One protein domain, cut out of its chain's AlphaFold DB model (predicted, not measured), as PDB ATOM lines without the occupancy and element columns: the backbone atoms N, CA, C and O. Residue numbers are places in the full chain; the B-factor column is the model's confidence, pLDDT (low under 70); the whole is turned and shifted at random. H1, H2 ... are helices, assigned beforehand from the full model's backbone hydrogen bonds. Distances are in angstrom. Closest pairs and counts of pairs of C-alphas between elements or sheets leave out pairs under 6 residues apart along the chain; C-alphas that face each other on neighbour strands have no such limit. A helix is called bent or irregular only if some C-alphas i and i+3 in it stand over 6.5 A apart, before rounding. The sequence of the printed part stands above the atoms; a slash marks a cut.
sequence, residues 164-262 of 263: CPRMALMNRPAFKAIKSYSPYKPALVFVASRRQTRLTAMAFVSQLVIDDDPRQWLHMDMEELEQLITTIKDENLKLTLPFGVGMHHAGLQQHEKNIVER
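This is residues 164 to 262 of the 263 residues of the protein "Helicase ATP-binding domain-containing protein" of Onchocerca flexuosa (UniProt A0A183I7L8). Four helices stand in a row along the longest axis, in the order H1, H2, H4, H3, with H1 crossing H2 at a steep tilt; a short fifth helix, H5, lies out of the row to one side, near H3. The long link of residues 182 to 193 folds back on that same side of the row, and contacts are few toward the H3 end. The printed part has 99 residues with five named helices, H1 to H5 along the chain, and no named strand; the class is all helix. The whole is compact, with a radius of gyration of the C-alphas of 13.2 A, and spans 34 by 29 by 20 A.

H1, residues 164 to 181, begins at C-alpha 164 at (-1.950, 34.231, 3.277) and measures 25.7 A from first to last C-alpha. It has a kink of 29 degrees near residue 173, and it is only just irregular, with C-alphas 169 and 172 6.8 A apart. H2, residues 194 to 208, measures 21.6 A and begins at C-alpha 194 at (2.847, 24.274, 10.757). H3, residues 222 to 231, measures 14.7 A. H4, residues 235 to 243, measures 14.1 A and is only just irregular, with C-alphas 239 and 242 6.7 A apart. H5, residues 254 to 261, measures 10.4 A and ends at C-alpha 261 at (8.037, 8.782, 7.105).

H1 touches H2 with residues 168 to 175 alone; the closest C-alphas, of Asn 171 and Thr 200, are 6.1 A apart. The two run the same way at a steep tilt of 52 degrees. H2 touches H4, closest at the C-alphas of Val 205 and Phe 243, 6.5 A. They run the same way at a tilt of 35.2 degrees, only just steep. H3 and H4 are close but not clearly touching, with the C-alphas of Ile 229 and Lys 238 closest at 5.9 A; they run opposite ways at a shallow tilt of 12 degrees. H3 and H5 are also close but not clearly touching, with the C-alphas of Leu 228 and Ile 259 closest at 7.9 A; they run opposite ways at a shallow tilt of 24 degrees. H4 and H5 are apart, and so are H1 and H4. Every O i to N i+4 pair is within hydrogen-bond range in H5; the counts are 12 of 14 in H1, 10 of 11 in H2, 5 of 6 in H3 and 3 of 5 in H4.

The two C-alphas farthest apart, of Arg 166 and Glu 223, are 37.9 A apart. The printed part has no cut. The links H1 to H2 and H2 to H3 are long, with 12 and 13 residues; H3 to H4 is tight, with 3, and H4 to H5 is short, with 10. The mean pLDDT of the printed part is 93.7, and no printed residue is under 70.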
ATOM      1  N   CYS A 164      -0.885  35.242   3.347       92.38
ATOM      2  CA  CYS A 164      -1.950  34.231   3.277       92.38
ATOM      3  C   CYS A 164      -2.555  34.076   1.866       92.38
ATOM      4  O   CYS A 164      -2.612  32.942   1.387       92.38
ATOM      5  N   PRO A 165      -2.950  35.158   1.159       93.19
ATOM      6  CA  PRO A 165      -3.468  35.035  -0.205       93.19
ATOM      7  C   PRO A 165      -2.433  34.465  -1.177       93.19
ATOM      8  O   PRO A 165      -2.773  33.647  -2.026       93.19
ATOM      9  N   ARG A 166      -1.156  34.842  -1.021       94.12
ATOM     10  CA  ARG A 166      -0.074  34.333  -1.870       94.12
ATOM     11  C   ARG A 166       0.143  32.832  -1.680       94.12
ATOM     12  O   ARG A 166       0.274  32.120  -2.665       94.12
ATOM     13  N   MET A 167       0.129  32.333  -0.443       94.06
ATOM     14  CA  MET A 167       0.238  30.889  -0.188       94.06
ATOM     15  C   MET A 167      -0.961  30.114  -0.745       94.06
ATOM     16  O   MET A 167      -0.783  29.054  -1.336       94.06
ATOM     17  N   ALA A 168      -2.177  30.655  -0.616       92.88
ATOM     18  CA  ALA A 168      -3.368  30.037  -1.199       92.88
ATOM     19  C   ALA A 168      -3.289  29.966  -2.736       92.88
ATOM     20  O   ALA A 168      -3.613  28.931  -3.319       92.88
ATOM     21  N   LEU A 169      -2.789  31.029  -3.379       94.44
ATOM     22  CA  LEU A 169      -2.570  31.086  -4.828       94.44
ATOM     23  C   LEU A 169      -1.592  30.005  -5.316       94.44
ATOM     24  O   LEU A 169      -1.761  29.487  -6.417       94.44
ATOM     25  N   MET A 170      -0.600  29.641  -4.498       96.50
ATOM     26  CA  MET A 170       0.424  28.646  -4.841       96.50
ATOM     27  C   MET A 170      -0.071  27.194  -4.774       96.50
ATOM     28  O   MET A 170       0.520  26.338  -5.426       96.50
ATOM     29  N   ASN A 171      -1.162  26.899  -4.055       95.94
ATOM     30  CA  ASN A 171      -1.627  25.519  -3.855       95.94
ATOM     31  C   ASN A 171      -1.994  24.817  -5.173       95.94
ATOM     32  O   ASN A 171      -1.539  23.707  -5.434       95.94
ATOM     33  N   ARG A 172      -2.789  25.458  -6.040       95.19
ATOM     34  CA  ARG A 172      -3.212  24.841  -7.310       95.19
ATOM     35  C   ARG A 172      -2.042  24.637  -8.294       95.19
ATOM     36  O   ARG A 172      -1.952  23.557  -8.874       95.19
ATOM     37  N   PRO A 173      -1.134  25.609  -8.490       96.56
ATOM     38  CA  PRO A 173       0.102  25.402  -9.244       96.56
ATOM     39  C   PRO A 173       0.993  24.294  -8.673       96.56
ATOM     40  O   PRO A 173       1.490  23.484  -9.446       96.56
ATOM     41  N   ALA A 174       1.158  24.216  -7.348       96.69
ATOM     42  CA  ALA A 174       1.948  23.162  -6.711       96.69
ATOM     43  C   ALA A 174       1.348  21.769  -6.960       96.69
ATOM     44  O   ALA A 174       2.069  20.855  -7.347       96.69
ATOM     45  N   PHE A 175       0.024  21.629  -6.841       96.31
ATOM     46  CA  PHE A 175      -0.692  20.395  -7.179       96.31
ATOM     47  C   PHE A 175      -0.446  19.970  -8.636       96.31
ATOM     48  O   PHE A 175      -0.079  18.829  -8.911       96.31
ATOM     49  N   LYS A 176      -0.576  20.910  -9.583       95.69
ATOM     50  CA  LYS A 176      -0.293  20.648 -11.003       95.69
ATOM     51  C   LYS A 176       1.163  20.258 -11.245       95.69
ATOM     52  O   LYS A 176       1.410  19.358 -12.034       95.69
ATOM     53  N   ALA A 177       2.110  20.900 -10.560       96.75
ATOM     54  CA  ALA A 177       3.526  20.578 -10.680       96.75
ATOM     55  C   ALA A 177       3.819  19.129 -10.261       96.75
ATOM     56  O   ALA A 177       4.590  18.460 -10.941       96.75
ATOM     57  N   ILE A 178       3.163  18.615  -9.213       96.50
ATOM     58  CA  ILE A 178       3.286  17.201  -8.821       96.50
ATOM     59  C   ILE A 178       2.793  16.296  -9.954       96.50
ATOM     60  O   ILE A 178       3.538  15.424 -10.391       96.50
ATOM     61  N   LYS A 179       1.596  16.548 -10.500       94.25
ATOM     62  CA  LYS A 179       1.061  15.745 -11.617       94.25
ATOM     63  C   LYS A 179       1.932  15.823 -12.878       94.25
ATOM     64  O   LYS A 179       2.051  14.834 -13.590       94.25
ATOM     65  N   SER A 180       2.540  16.975 -13.161       95.56
ATOM     66  CA  SER A 180       3.401  17.165 -14.334       95.56
ATOM     67  C   SER A 180       4.777  16.516 -14.186       95.56
ATOM     68  O   SER A 180       5.232  15.853 -15.112       95.56
ATOM     69  N   TYR A 181       5.454  16.724 -13.056       96.00
ATOM     70  CA  TYR A 181       6.863  16.349 -12.890       96.00
ATOM     71  C   TYR A 181       7.064  15.029 -12.135       96.00
ATOM     72  O   TYR A 181       8.108  14.398 -12.278       96.00
ATOM     73  N   SER A 182       6.092  14.602 -11.325       95.12
ATOM     74  CA  SER A 182       6.205  13.426 -10.454       95.12
ATOM     75  C   SER A 182       4.874  12.663 -10.308       95.12
ATOM     76  O   SER A 182       4.428  12.440  -9.185       95.12
ATOM     77  N   PRO A 183       4.216  12.243 -11.410       90.69
ATOM     78  CA  PRO A 183       2.876  11.644 -11.353       90.69
ATOM     79  C   PRO A 183       2.810  10.327 -10.567       90.69
ATOM     80  O   PRO A 183       1.809  10.062  -9.914       90.69
ATOM     81  N   TYR A 184       3.874   9.519 -10.624       89.56
ATOM     82  CA  TYR A 184       3.940   8.178 -10.020       89.56
ATOM     83  C   TYR A 184       5.127   8.016  -9.063       89.56
ATOM     84  O   TYR A 184       5.536   6.900  -8.749       89.56
ATOM     85  N   LYS A 185       5.760   9.125  -8.676       92.75
ATOM     86  CA  LYS A 185       6.931   9.124  -7.794       92.75
ATOM     87  C   LYS A 185       6.650   9.992  -6.567       92.75
ATOM     88  O   LYS A 185       5.917  10.977  -6.695       92.75
ATOM     89  N   PRO A 186       7.244   9.677  -5.402       93.94
ATOM     90  CA  PRO A 186       7.056  10.469  -4.193       93.94
ATOM     91  C   PRO A 186       7.435  11.941  -4.394       93.94
ATOM     92  O   PRO A 186       8.465  12.248  -4.996       93.94
ATOM     93  N   ALA A 187       6.629  12.847  -3.840       95.62
ATOM     94  CA  ALA A 187       6.869  14.285  -3.869       95.62
ATOM     95  C   ALA A 187       6.839  14.866  -2.449       95.62
ATOM     96  O   ALA A 187       5.952  14.552  -1.658       95.62
ATOM     97  N   LEU A 188       7.790  15.751  -2.138       96.62
ATOM     98  CA  LEU A 188       7.865  16.446  -0.853       96.62
ATOM     99  C   LEU A 188       7.604  17.942  -1.049       96.62
ATOM    100  O   LEU A 188       8.318  18.612  -1.794       96.62
ATOM    101  N   VAL A 189       6.592  18.479  -0.360       97.06
ATOM    102  CA  VAL A 189       6.218  19.899  -0.436       97.06
ATOM    103  C   VAL A 189       6.583  20.611   0.860       97.06
ATOM    104  O   VAL A 189       5.928  20.447   1.891       97.06
ATOM    105  N   PHE A 190       7.616  21.451   0.804       97.38
ATOM    106  CA  PHE A 190       7.986  22.313   1.922       97.38
ATOM    107  C   PHE A 190       7.093  23.553   1.986       97.38
ATOM    108  O   PHE A 190       6.827  24.214   0.983       97.38
ATOM    109  N   VAL A 191       6.659  23.895   3.197       95.69
ATOM    110  CA  VAL A 191       5.803  25.053   3.475       95.69
ATOM    111  C   VAL A 191       6.339  25.846   4.663       95.69
ATOM    112  O   VAL A 191       7.010  25.309   5.540       95.69
ATOM    113  N   ALA A 192       6.011  27.135   4.724       92.44
ATOM    114  CA  ALA A 192       6.652  28.063   5.657       92.44
ATOM    115  C   ALA A 192       6.142  28.003   7.116       92.44
ATOM    116  O   ALA A 192       6.701  28.670   7.982       92.44
ATOM    117  N   SER A 193       5.090  27.238   7.434       94.19
ATOM    118  CA  SER A 193       4.634  27.084   8.827       94.19
ATOM    119  C   SER A 193       3.820  25.813   9.057       94.19
ATOM    120  O   SER A 193       3.222  25.277   8.128       94.19
ATOM    121  N   ARG A 194       3.697  25.406  10.330       94.00
ATOM    122  CA  ARG A 194       2.847  24.274  10.757       94.00
ATOM    123  C   ARG A 194       1.394  24.441  10.306       94.00
ATOM    124  O   ARG A 194       0.774  23.509   9.810       94.00
ATOM    125  N   ARG A 195       0.856  25.661  10.448       93.69
ATOM    126  CA  ARG A 195      -0.499  25.993   9.987       93.69
ATOM    127  C   ARG A 195      -0.616  25.831   8.473       93.69
ATOM    128  O   ARG A 195      -1.632  25.327   8.005       93.69
ATOM    129  N   GLN A 196       0.404  26.248   7.725       95.69
ATOM    130  CA  GLN A 196       0.403  26.138   6.269       95.69
ATOM    131  C   GLN A 196       0.442  24.680   5.799       95.69
ATOM    132  O   GLN A 196      -0.232  24.378   4.824       95.69
ATOM    133  N   THR A 197       1.132  23.778   6.510       96.44
ATOM    134  CA  THR A 197       1.143  22.330   6.206       96.44
ATOM    135  C   THR A 197      -0.272  21.788   6.093       96.44
ATOM    136  O   THR A 197      -0.642  21.226   5.069       96.44
ATOM    137  N   ARG A 198      -1.096  22.081   7.100       95.75
ATOM    138  CA  ARG A 198      -2.501  21.682   7.131       95.75
ATOM    139  C   ARG A 198      -3.328  22.317   6.018       95.75
ATOM    140  O   ARG A 198      -4.106  21.634   5.363       95.75
ATOM    141  N   LEU A 199      -3.176  23.624   5.797       96.38
ATOM    142  CA  LEU A 199      -3.949  24.341   4.778       96.38
ATOM    143  C   LEU A 199      -3.629  23.856   3.359       96.38
ATOM    144  O   LEU A 199      -4.538  23.708   2.548       96.38
ATOM    145  N   THR A 200      -2.354  23.606   3.060       97.50
ATOM    146  CA  THR A 200      -1.924  23.105   1.752       97.50
ATOM    147  C   THR A 200      -2.347  21.652   1.548       97.50
ATOM    148  O   THR A 200      -2.885  21.346   0.489       97.50
ATOM    149  N   ALA A 201      -2.219  20.788   2.561       97.44
ATOM    150  CA  ALA A 201      -2.695  19.405   2.479       97.44
ATOM    151  C   ALA A 201      -4.210  19.328   2.216       97.44
ATOM    152  O   ALA A 201      -4.644  18.651   1.289       97.44
ATOM    153  N   MET A 202      -5.016  20.107   2.946       96.75
ATOM    154  CA  MET A 202      -6.466  20.182   2.720       96.75
ATOM    155  C   MET A 202      -6.819  20.756   1.344       96.75
ATOM    156  O   MET A 202      -7.773  20.307   0.707       96.75
ATOM    157  N   ALA A 203      -6.046  21.730   0.853       96.75
ATOM    158  CA  ALA A 203      -6.227  22.253  -0.496       96.75
ATOM    159  C   ALA A 203      -5.922  21.192  -1.564       96.75
ATOM    160  O   ALA A 203      -6.623  21.150  -2.570       96.75
ATOM    161  N   PHE A 204      -4.927  20.327  -1.349       97.25
ATOM    162  CA  PHE A 204      -4.623  19.213  -2.251       97.25
ATOM    163  C   PHE A 204      -5.726  18.160  -2.235       97.25
ATOM    164  O   PHE A 204      -6.206  17.802  -3.303       97.25
ATOM    165  N   VAL A 205      -6.207  17.753  -1.055       96.94
ATOM    166  CA  VAL A 205      -7.376  16.861  -0.931       96.94
ATOM    167  C   VAL A 205      -8.581  17.443  -1.671       96.94
ATOM    168  O   VAL A 205      -9.235  16.748  -2.439       96.94
ATOM    169  N   SER A 206      -8.828  18.747  -1.527       95.94
ATOM    170  CA  SER A 206      -9.919  19.422  -2.241       95.94
ATOM    171  C   SER A 206      -9.749  19.393  -3.766       95.94
ATOM    172  O   SER A 206     -10.746  19.382  -4.477       95.94
ATOM    173  N   GLN A 207      -8.513  19.402  -4.289       95.31
ATOM    174  CA  GLN A 207      -8.264  19.214  -5.726       95.31
ATOM    175  C   GLN A 207      -8.455  17.749  -6.143       95.31
ATOM    176  O   GLN A 207      -9.052  17.515  -7.185       95.31
ATOM    177  N   LEU A 208      -7.999  16.788  -5.330       95.38
ATOM    178  CA  LEU A 208      -8.136  15.348  -5.590       95.38
ATOM    179  C   LEU A 208      -9.597  14.910  -5.656       95.38
ATOM    180  O   LEU A 208      -9.963  14.156  -6.543       95.38
ATOM    181  N   VAL A 209     -10.448  15.419  -4.764       94.69
ATOM    182  CA  VAL A 209     -11.890  15.110  -4.752       94.69
ATOM    183  C   VAL A 209     -12.599  15.560  -6.039       94.69
ATOM    184  O   VAL A 209     -13.636  15.006  -6.385       94.69
ATOM    185  N   ILE A 210     -12.062  16.566  -6.734       92.69
ATOM    186  CA  ILE A 210     -12.596  17.064  -8.014       92.69
ATOM    187  C   ILE A 210     -12.012  16.282  -9.205       92.69
ATOM    188  O   ILE A 210     -12.555  16.349 -10.305       92.69
ATOM    189  N   ASP A 211     -10.897  15.585  -9.004       90.69
ATOM    190  CA  ASP A 211     -10.201  14.798 -10.020       90.69
ATOM    191  C   ASP A 211     -10.917  13.461 -10.276       90.69
ATOM    192  O   ASP A 211     -11.698  13.000  -9.443       90.69
ATOM    193  N   ASP A 212     -10.617  12.814 -11.405       90.19
ATOM    194  CA  ASP A 212     -11.266  11.546 -11.781       90.19
ATOM    195  C   ASP A 212     -10.941  10.410 -10.793       90.19
ATOM    196  O   ASP A 212     -11.778   9.551 -10.518       90.19
ATOM    197  N   ASP A 213      -9.727  10.432 -10.232       91.81
ATOM    198  CA  ASP A 213      -9.273   9.510  -9.192       91.81
ATOM    199  C   ASP A 213      -8.770  10.282  -7.953       91.81
ATOM    200  O   ASP A 213      -7.619  10.748  -7.915       91.81
ATOM    201  N   PRO A 214      -9.605  10.403  -6.903       92.50
ATOM    202  CA  PRO A 214      -9.223  11.057  -5.657       92.50
ATOM    203  C   PRO A 214      -8.127  10.331  -4.870       92.50
ATOM    204  O   PRO A 214      -7.504  10.939  -4.000       92.50
ATOM    205  N   ARG A 215      -7.888   9.043  -5.138       92.06
ATOM    206  CA  ARG A 215      -6.915   8.207  -4.416       92.06
ATOM    207  C   ARG A 215      -5.676   7.890  -5.249       92.06
ATOM    208  O   ARG A 215      -4.877   7.062  -4.836       92.06
ATOM    209  N   GLN A 216      -5.455   8.610  -6.349       91.00
ATOM    210  CA  GLN A 216      -4.336   8.393  -7.277       91.00
ATOM    211  C   GLN A 216      -2.934   8.385  -6.628       91.00
ATOM    212  O   GLN A 216      -1.997   7.832  -7.200       91.00
ATOM    213  N   TRP A 217      -2.767   9.009  -5.456       93.06
ATOM    214  CA  TRP A 217      -1.499   9.052  -4.709       93.06
ATOM    215  C   TRP A 217      -1.437   8.080  -3.528       93.06
ATOM    216  O   TRP A 217      -0.430   8.028  -2.822       93.06
ATOM    217  N   LEU A 218      -2.503   7.320  -3.278       92.62
ATOM    218  CA  LEU A 218      -2.514   6.275  -2.270       92.62
ATOM    219  C   LEU A 218      -2.028   4.969  -2.908       92.62
ATOM    220  O   LEU A 218      -2.715   4.366  -3.727       92.62
ATOM    221  N   HIS A 219      -0.838   4.526  -2.508       89.62
ATOM    222  CA  HIS A 219      -0.223   3.279  -2.985       89.62
ATOM    223  C   HIS A 219      -0.196   2.174  -1.915       89.62
ATOM    224  O   HIS A 219       0.538   1.200  -2.050       89.62
ATOM    225  N   MET A 220      -0.984   2.342  -0.853       89.75
ATOM    226  CA  MET A 220      -1.138   1.404   0.258       89.75
ATOM    227  C   MET A 220      -2.528   0.769   0.205       89.75
ATOM    228  O   MET A 220      -3.480   1.401  -0.261       89.75
ATOM    229  N   ASP A 221      -2.640  -0.462   0.702       91.81
ATOM    230  CA  ASP A 221      -3.932  -1.121   0.846       91.81
ATOM    231  C   ASP A 221      -4.839  -0.380   1.844       91.81
ATOM    232  O   ASP A 221      -4.386   0.168   2.854       91.81
ATOM    233  N   MET A 222      -6.138  -0.343   1.555       88.12
ATOM    234  CA  MET A 222      -7.093   0.391   2.385       88.12
ATOM    235  C   MET A 222      -7.270  -0.229   3.772       88.12
ATOM    236  O   MET A 222      -7.429   0.523   4.732       88.12
ATOM    237  N   GLU A 223      -7.217  -1.555   3.905       91.44
ATOM    238  CA  GLU A 223      -7.365  -2.217   5.207       91.44
ATOM    239  C   GLU A 223      -6.172  -1.899   6.112       91.44
ATOM    240  O   GLU A 223      -6.339  -1.583   7.294       91.44
ATOM    241  N   GLU A 224      -4.961  -1.914   5.548       92.00
ATOM    242  CA  GLU A 224      -3.744  -1.518   6.261       92.00
ATOM    243  C   GLU A 224      -3.808  -0.044   6.687       92.00
ATOM    244  O   GLU A 224      -3.530   0.298   7.843       92.00
ATOM    245  N   LEU A 225      -4.247   0.834   5.783       91.94
ATOM    246  CA  LEU A 225      -4.392   2.255   6.073       91.94
ATOM    247  C   LEU A 225      -5.408   2.516   7.191       91.94
ATOM    248  O   LEU A 225      -5.142   3.327   8.082       91.94
ATOM    249  N   GLU A 226      -6.556   1.840   7.175       92.25
ATOM    250  CA  GLU A 226      -7.581   1.972   8.214       92.25
ATOM    251  C   GLU A 226      -7.033   1.587   9.589       92.25
ATOM    252  O   GLU A 226      -7.231   2.329  10.557       92.25
ATOM    253  N   GLN A 227      -6.258   0.500   9.676       92.44
ATOM    254  CA  GLN A 227      -5.584   0.106  10.914       92.44
ATOM    255  C   GLN A 227      -4.614   1.188  11.396       92.44
ATOM    256  O   GLN A 227      -4.643   1.559  12.573       92.44
ATOM    257  N   LEU A 228      -3.799   1.758  10.503       91.19
ATOM    258  CA  LEU A 228      -2.865   2.831  10.859       91.19
ATOM    259  C   LEU A 228      -3.595   4.083  11.355       91.19
ATOM    260  O   LEU A 228      -3.198   4.654  12.377       91.19
ATOM    261  N   ILE A 229      -4.685   4.476  10.693       92.38
ATOM    262  CA  ILE A 229      -5.501   5.648  11.045       92.38
ATOM    263  C   ILE A 229      -6.047   5.551  12.474       92.38
ATOM    264  O   ILE A 229      -6.088   6.572  13.168       92.38
ATOM    265  N   THR A 230      -6.394   4.352  12.963       93.00
ATOM    266  CA  THR A 230      -6.860   4.175  14.355       93.00
ATOM    267  C   THR A 230      -5.814   4.572  15.401       93.00
ATOM    268  O   THR A 230      -6.164   4.977  16.509       93.00
ATOM    269  N   THR A 231      -4.527   4.497  15.053       93.50
ATOM    270  CA  THR A 231      -3.415   4.822  15.958       93.50
ATOM    271  C   THR A 231      -3.037   6.306  15.950       93.50
ATOM    272  O   THR A 231      -2.292   6.762  16.821       93.50
ATOM    273  N   ILE A 232      -3.539   7.065  14.974       93.94
ATOM    274  CA  ILE A 232      -3.250   8.489  14.790       93.94
ATOM    275  C   ILE A 232      -4.162   9.313  15.702       93.94
ATOM    276  O   ILE A 232      -5.333   8.988  15.905       93.94
ATOM    277  N   LYS A 233      -3.640  10.405  16.263       93.75
ATOM    278  CA  LYS A 233      -4.404  11.339  17.105       93.75
ATOM    279  C   LYS A 233      -4.685  12.656  16.397       93.75
ATOM    280  O   LYS A 233      -5.694  13.283  16.702       93.75
ATOM    281  N   ASP A 234      -3.829  13.085  15.473       94.62
ATOM    282  CA  ASP A 234      -4.068  14.298  14.694       94.62
ATOM    283  C   ASP A 234      -5.224  14.104  13.702       94.62
ATOM    284  O   ASP A 234      -5.128  13.370  12.719       94.62
ATOM    285  N   GLU A 235      -6.328  14.803  13.957       94.12
ATOM    286  CA  GLU A 235      -7.545  14.720  13.146       94.12
ATOM    287  C   GLU A 235      -7.332  15.166  11.696       94.12
ATOM    288  O   GLU A 235      -7.963  14.644  10.783       94.12
ATOM    289  N   ASN A 236      -6.417  16.102  11.443       94.38
ATOM    290  CA  ASN A 236      -6.172  16.555  10.078       94.38
ATOM    291  C   ASN A 236      -5.375  15.514   9.296       94.38
ATOM    292  O   ASN A 236      -5.628  15.337   8.110       94.38
ATOM    293  N   LEU A 237      -4.443  14.818   9.951       94.38
ATOM    294  CA  LEU A 237      -3.680  13.737   9.340       94.38
ATOM    295  C   LEU A 237      -4.589  12.561   8.962       94.38
ATOM    296  O   LEU A 237      -4.470  12.035   7.857       94.38
ATOM    297  N   LYS A 238      -5.562  12.215   9.817       94.88
ATOM    298  CA  LYS A 238      -6.589  11.205   9.493       94.88
ATOM    299  C   LYS A 238      -7.407  11.560   8.252       94.88
ATOM    300  O   LYS A 238      -7.788  10.670   7.504       94.88
ATOM    301  N   LEU A 239      -7.680  12.847   8.036       94.38
ATOM    302  CA  LEU A 239      -8.467  13.321   6.896       94.38
ATOM    303  C   LEU A 239      -7.675  13.340   5.582       94.38
ATOM    304  O   LEU A 239      -8.278  13.222   4.519       94.38
ATOM    305  N   THR A 240      -6.350  13.509   5.627       95.88
ATOM    306  CA  THR A 240      -5.526  13.659   4.413       95.88
ATOM    307  C   THR A 240      -4.883  12.352   3.950       95.88
ATOM    308  O   THR A 240      -4.738  12.147   2.744       95.88
ATOM    309  N   LEU A 241      -4.535  11.444   4.869       94.56
ATOM    310  CA  LEU A 241      -3.895  10.165   4.538       94.56
ATOM    311  C   LEU A 241      -4.707   9.261   3.589       94.56
ATOM    312  O   LEU A 241      -4.090   8.710   2.679       94.56
ATOM    313  N   PRO A 242      -6.051   9.150   3.690       93.69
ATOM    314  CA  PRO A 242      -6.867   8.380   2.739       93.69
ATOM    315  C   PRO A 242      -6.762   8.827   1.277       93.69
ATOM    316  O   PRO A 242      -7.160   8.091   0.379       93.69
ATOM    317  N   PHE A 243      -6.241  10.029   1.035       94.75
ATOM    318  CA  PHE A 243      -6.006  10.587  -0.296       94.75
ATOM    319  C   PHE A 243      -4.527  10.497  -0.717       94.75
ATOM    320  O   PHE A 243      -4.124  11.119  -1.696       94.75
ATOM    321  N   GLY A 244      -3.691   9.782   0.044       93.94
ATOM    322  CA  GLY A 244      -2.247   9.693  -0.192       93.94
ATOM    323  C   GLY A 244      -1.469  10.958   0.191       93.94
ATOM    324  O   GLY A 244      -0.328  11.130  -0.228       93.94
ATOM    325  N   VAL A 245      -2.060  11.870   0.978       96.06
ATOM    326  CA  VAL A 245      -1.414  13.130   1.386       96.06
ATOM    327  C   VAL A 245      -0.995  13.069   2.858       96.06
ATOM    328  O   VAL A 245      -1.793  13.293   3.772       96.06
ATOM    329  N   GLY A 246       0.290  12.802   3.091       95.50
ATOM    330  CA  GLY A 246       0.909  12.873   4.416       95.50
ATOM    331  C   GLY A 246       1.246  14.307   4.840       95.50
ATOM    332  O   GLY A 246       1.552  15.170   4.016       95.50
ATOM    333  N   MET A 247       1.228  14.573   6.148       95.94
ATOM    334  CA  MET A 247       1.706  15.833   6.725       95.94
ATOM    335  C   MET A 247       2.827  15.566   7.718       95.94
ATOM    336  O   MET A 247       2.727  14.655   8.531       95.94
ATOM    337  N   HIS A 248       3.856  16.413   7.712       95.19
ATOM    338  CA  HIS A 248       4.945  16.328   8.678       95.19
ATOM    339  C   HIS A 248       5.268  17.707   9.264       95.19
ATOM    340  O   HIS A 248       5.647  18.638   8.553       95.19
ATOM    341  N   HIS A 249       5.116  17.857  10.582       94.00
ATOM    342  CA  HIS A 249       5.484  19.079  11.297       94.00
ATOM    343  C   HIS A 249       5.831  18.811  12.764       94.00
ATOM    344  O   HIS A 249       5.430  17.810  13.354       94.00
ATOM    345  N   ALA A 250       6.507  19.764  13.410       88.44
ATOM    346  CA  ALA A 250       6.989  19.605  14.785       88.44
ATOM    347  C   ALA A 250       5.896  19.313  15.835       88.44
ATOM    348  O   ALA A 250       6.221  18.735  16.865       88.44
ATOM    349  N   GLY A 251       4.632  19.677  15.577       90.38
ATOM    350  CA  GLY A 251       3.500  19.395  16.472       90.38
ATOM    351  C   GLY A 251       2.975  17.952  16.465       90.38
ATOM    352  O   GLY A 251       2.173  17.632  17.329       90.38
ATOM    353  N   LEU A 252       3.409  17.100  15.525       92.94
ATOM    354  CA  LEU A 252       3.007  15.689  15.500       92.94
ATOM    355  C   LEU A 252       3.753  14.892  16.571       92.94
ATOM    356  O   LEU A 252       4.911  15.198  16.899       92.94
ATOM    357  N   GLN A 253       3.115  13.839  17.074       92.94
ATOM    358  CA  GLN A 253       3.755  12.876  17.964       92.94
ATOM    359  C   GLN A 253       4.820  12.080  17.207       92.94
ATOM    360  O   GLN A 253       4.742  11.911  15.993       92.94
ATOM    361  N   GLN A 254       5.830  11.574  17.920       89.06
ATOM    362  CA  GLN A 254       6.920  10.829  17.278       89.06
ATOM    363  C   GLN A 254       6.409   9.594  16.523       89.06
ATOM    364  O   GLN A 254       6.877   9.316  15.428       89.06
ATOM    365  N   HIS A 255       5.416   8.898  17.083       91.69
ATOM    366  CA  HIS A 255       4.720   7.790  16.423       91.69
ATOM    367  C   HIS A 255       4.109   8.199  15.074       91.69
ATOM    368  O   HIS A 255       4.350   7.544  14.069       91.69
ATOM    369  N   GLU A 256       3.391   9.323  15.031       93.19
ATOM    370  CA  GLU A 256       2.739   9.823  13.811       93.19
ATOM    371  C   GLU A 256       3.760  10.262  12.756       93.19
ATOM    372  O   GLU A 256       3.583   9.981  11.574       93.19
ATOM    373  N   LYS A 257       4.861  10.899  13.181       92.50
ATOM    374  CA  LYS A 257       5.982  11.231  12.288       92.50
ATOM    375  C   LYS A 257       6.559   9.973  11.653       92.50
ATOM    376  O   LYS A 257       6.681   9.915  10.438       92.50
ATOM    377  N   ASN A 258       6.812   8.947  12.466       90.56
ATOM    378  CA  ASN A 258       7.335   7.674  11.983       90.56
ATOM    379  C   ASN A 258       6.368   6.981  11.009       90.56
ATOM    380  O   ASN A 258       6.837   6.326  10.089       90.56
ATOM    381  N   ILE A 259       5.046   7.090  11.200       90.88
ATOM    382  CA  ILE A 259       4.063   6.552  10.242       90.88
ATOM    383  C   ILE A 259       4.186   7.267   8.896       90.88
ATOM    384  O   ILE A 259       4.275   6.605   7.873       90.88
ATOM    385  N   VAL A 260       4.216   8.601   8.892       91.75
ATOM    386  CA  VAL A 260       4.268   9.389   7.648       91.75
ATOM    387  C   VAL A 260       5.614   9.248   6.927       91.75
ATOM    388  O   VAL A 260       5.675   9.374   5.708       91.75
ATOM    389  N   GLU A 261       6.697   9.000   7.664       89.88
ATOM    390  CA  GLU A 261       8.037   8.782   7.105       89.88
ATOM    391  C   GLU A 261       8.257   7.354   6.578       89.88
ATOM    392  O   GLU A 261       9.178   7.138   5.789       89.88
ATOM    393  N   ARG A 262       7.442   6.379   7.000       80.62
ATOM    394  CA  ARG A 262       7.504   5.002   6.491       80.62
ATOM    395  C   ARG A 262       6.892   4.957   5.092       80.62
ATOM    396  O   ARG A 262       5.684   5.104   4.943       80.62
TER     397      ARG A 262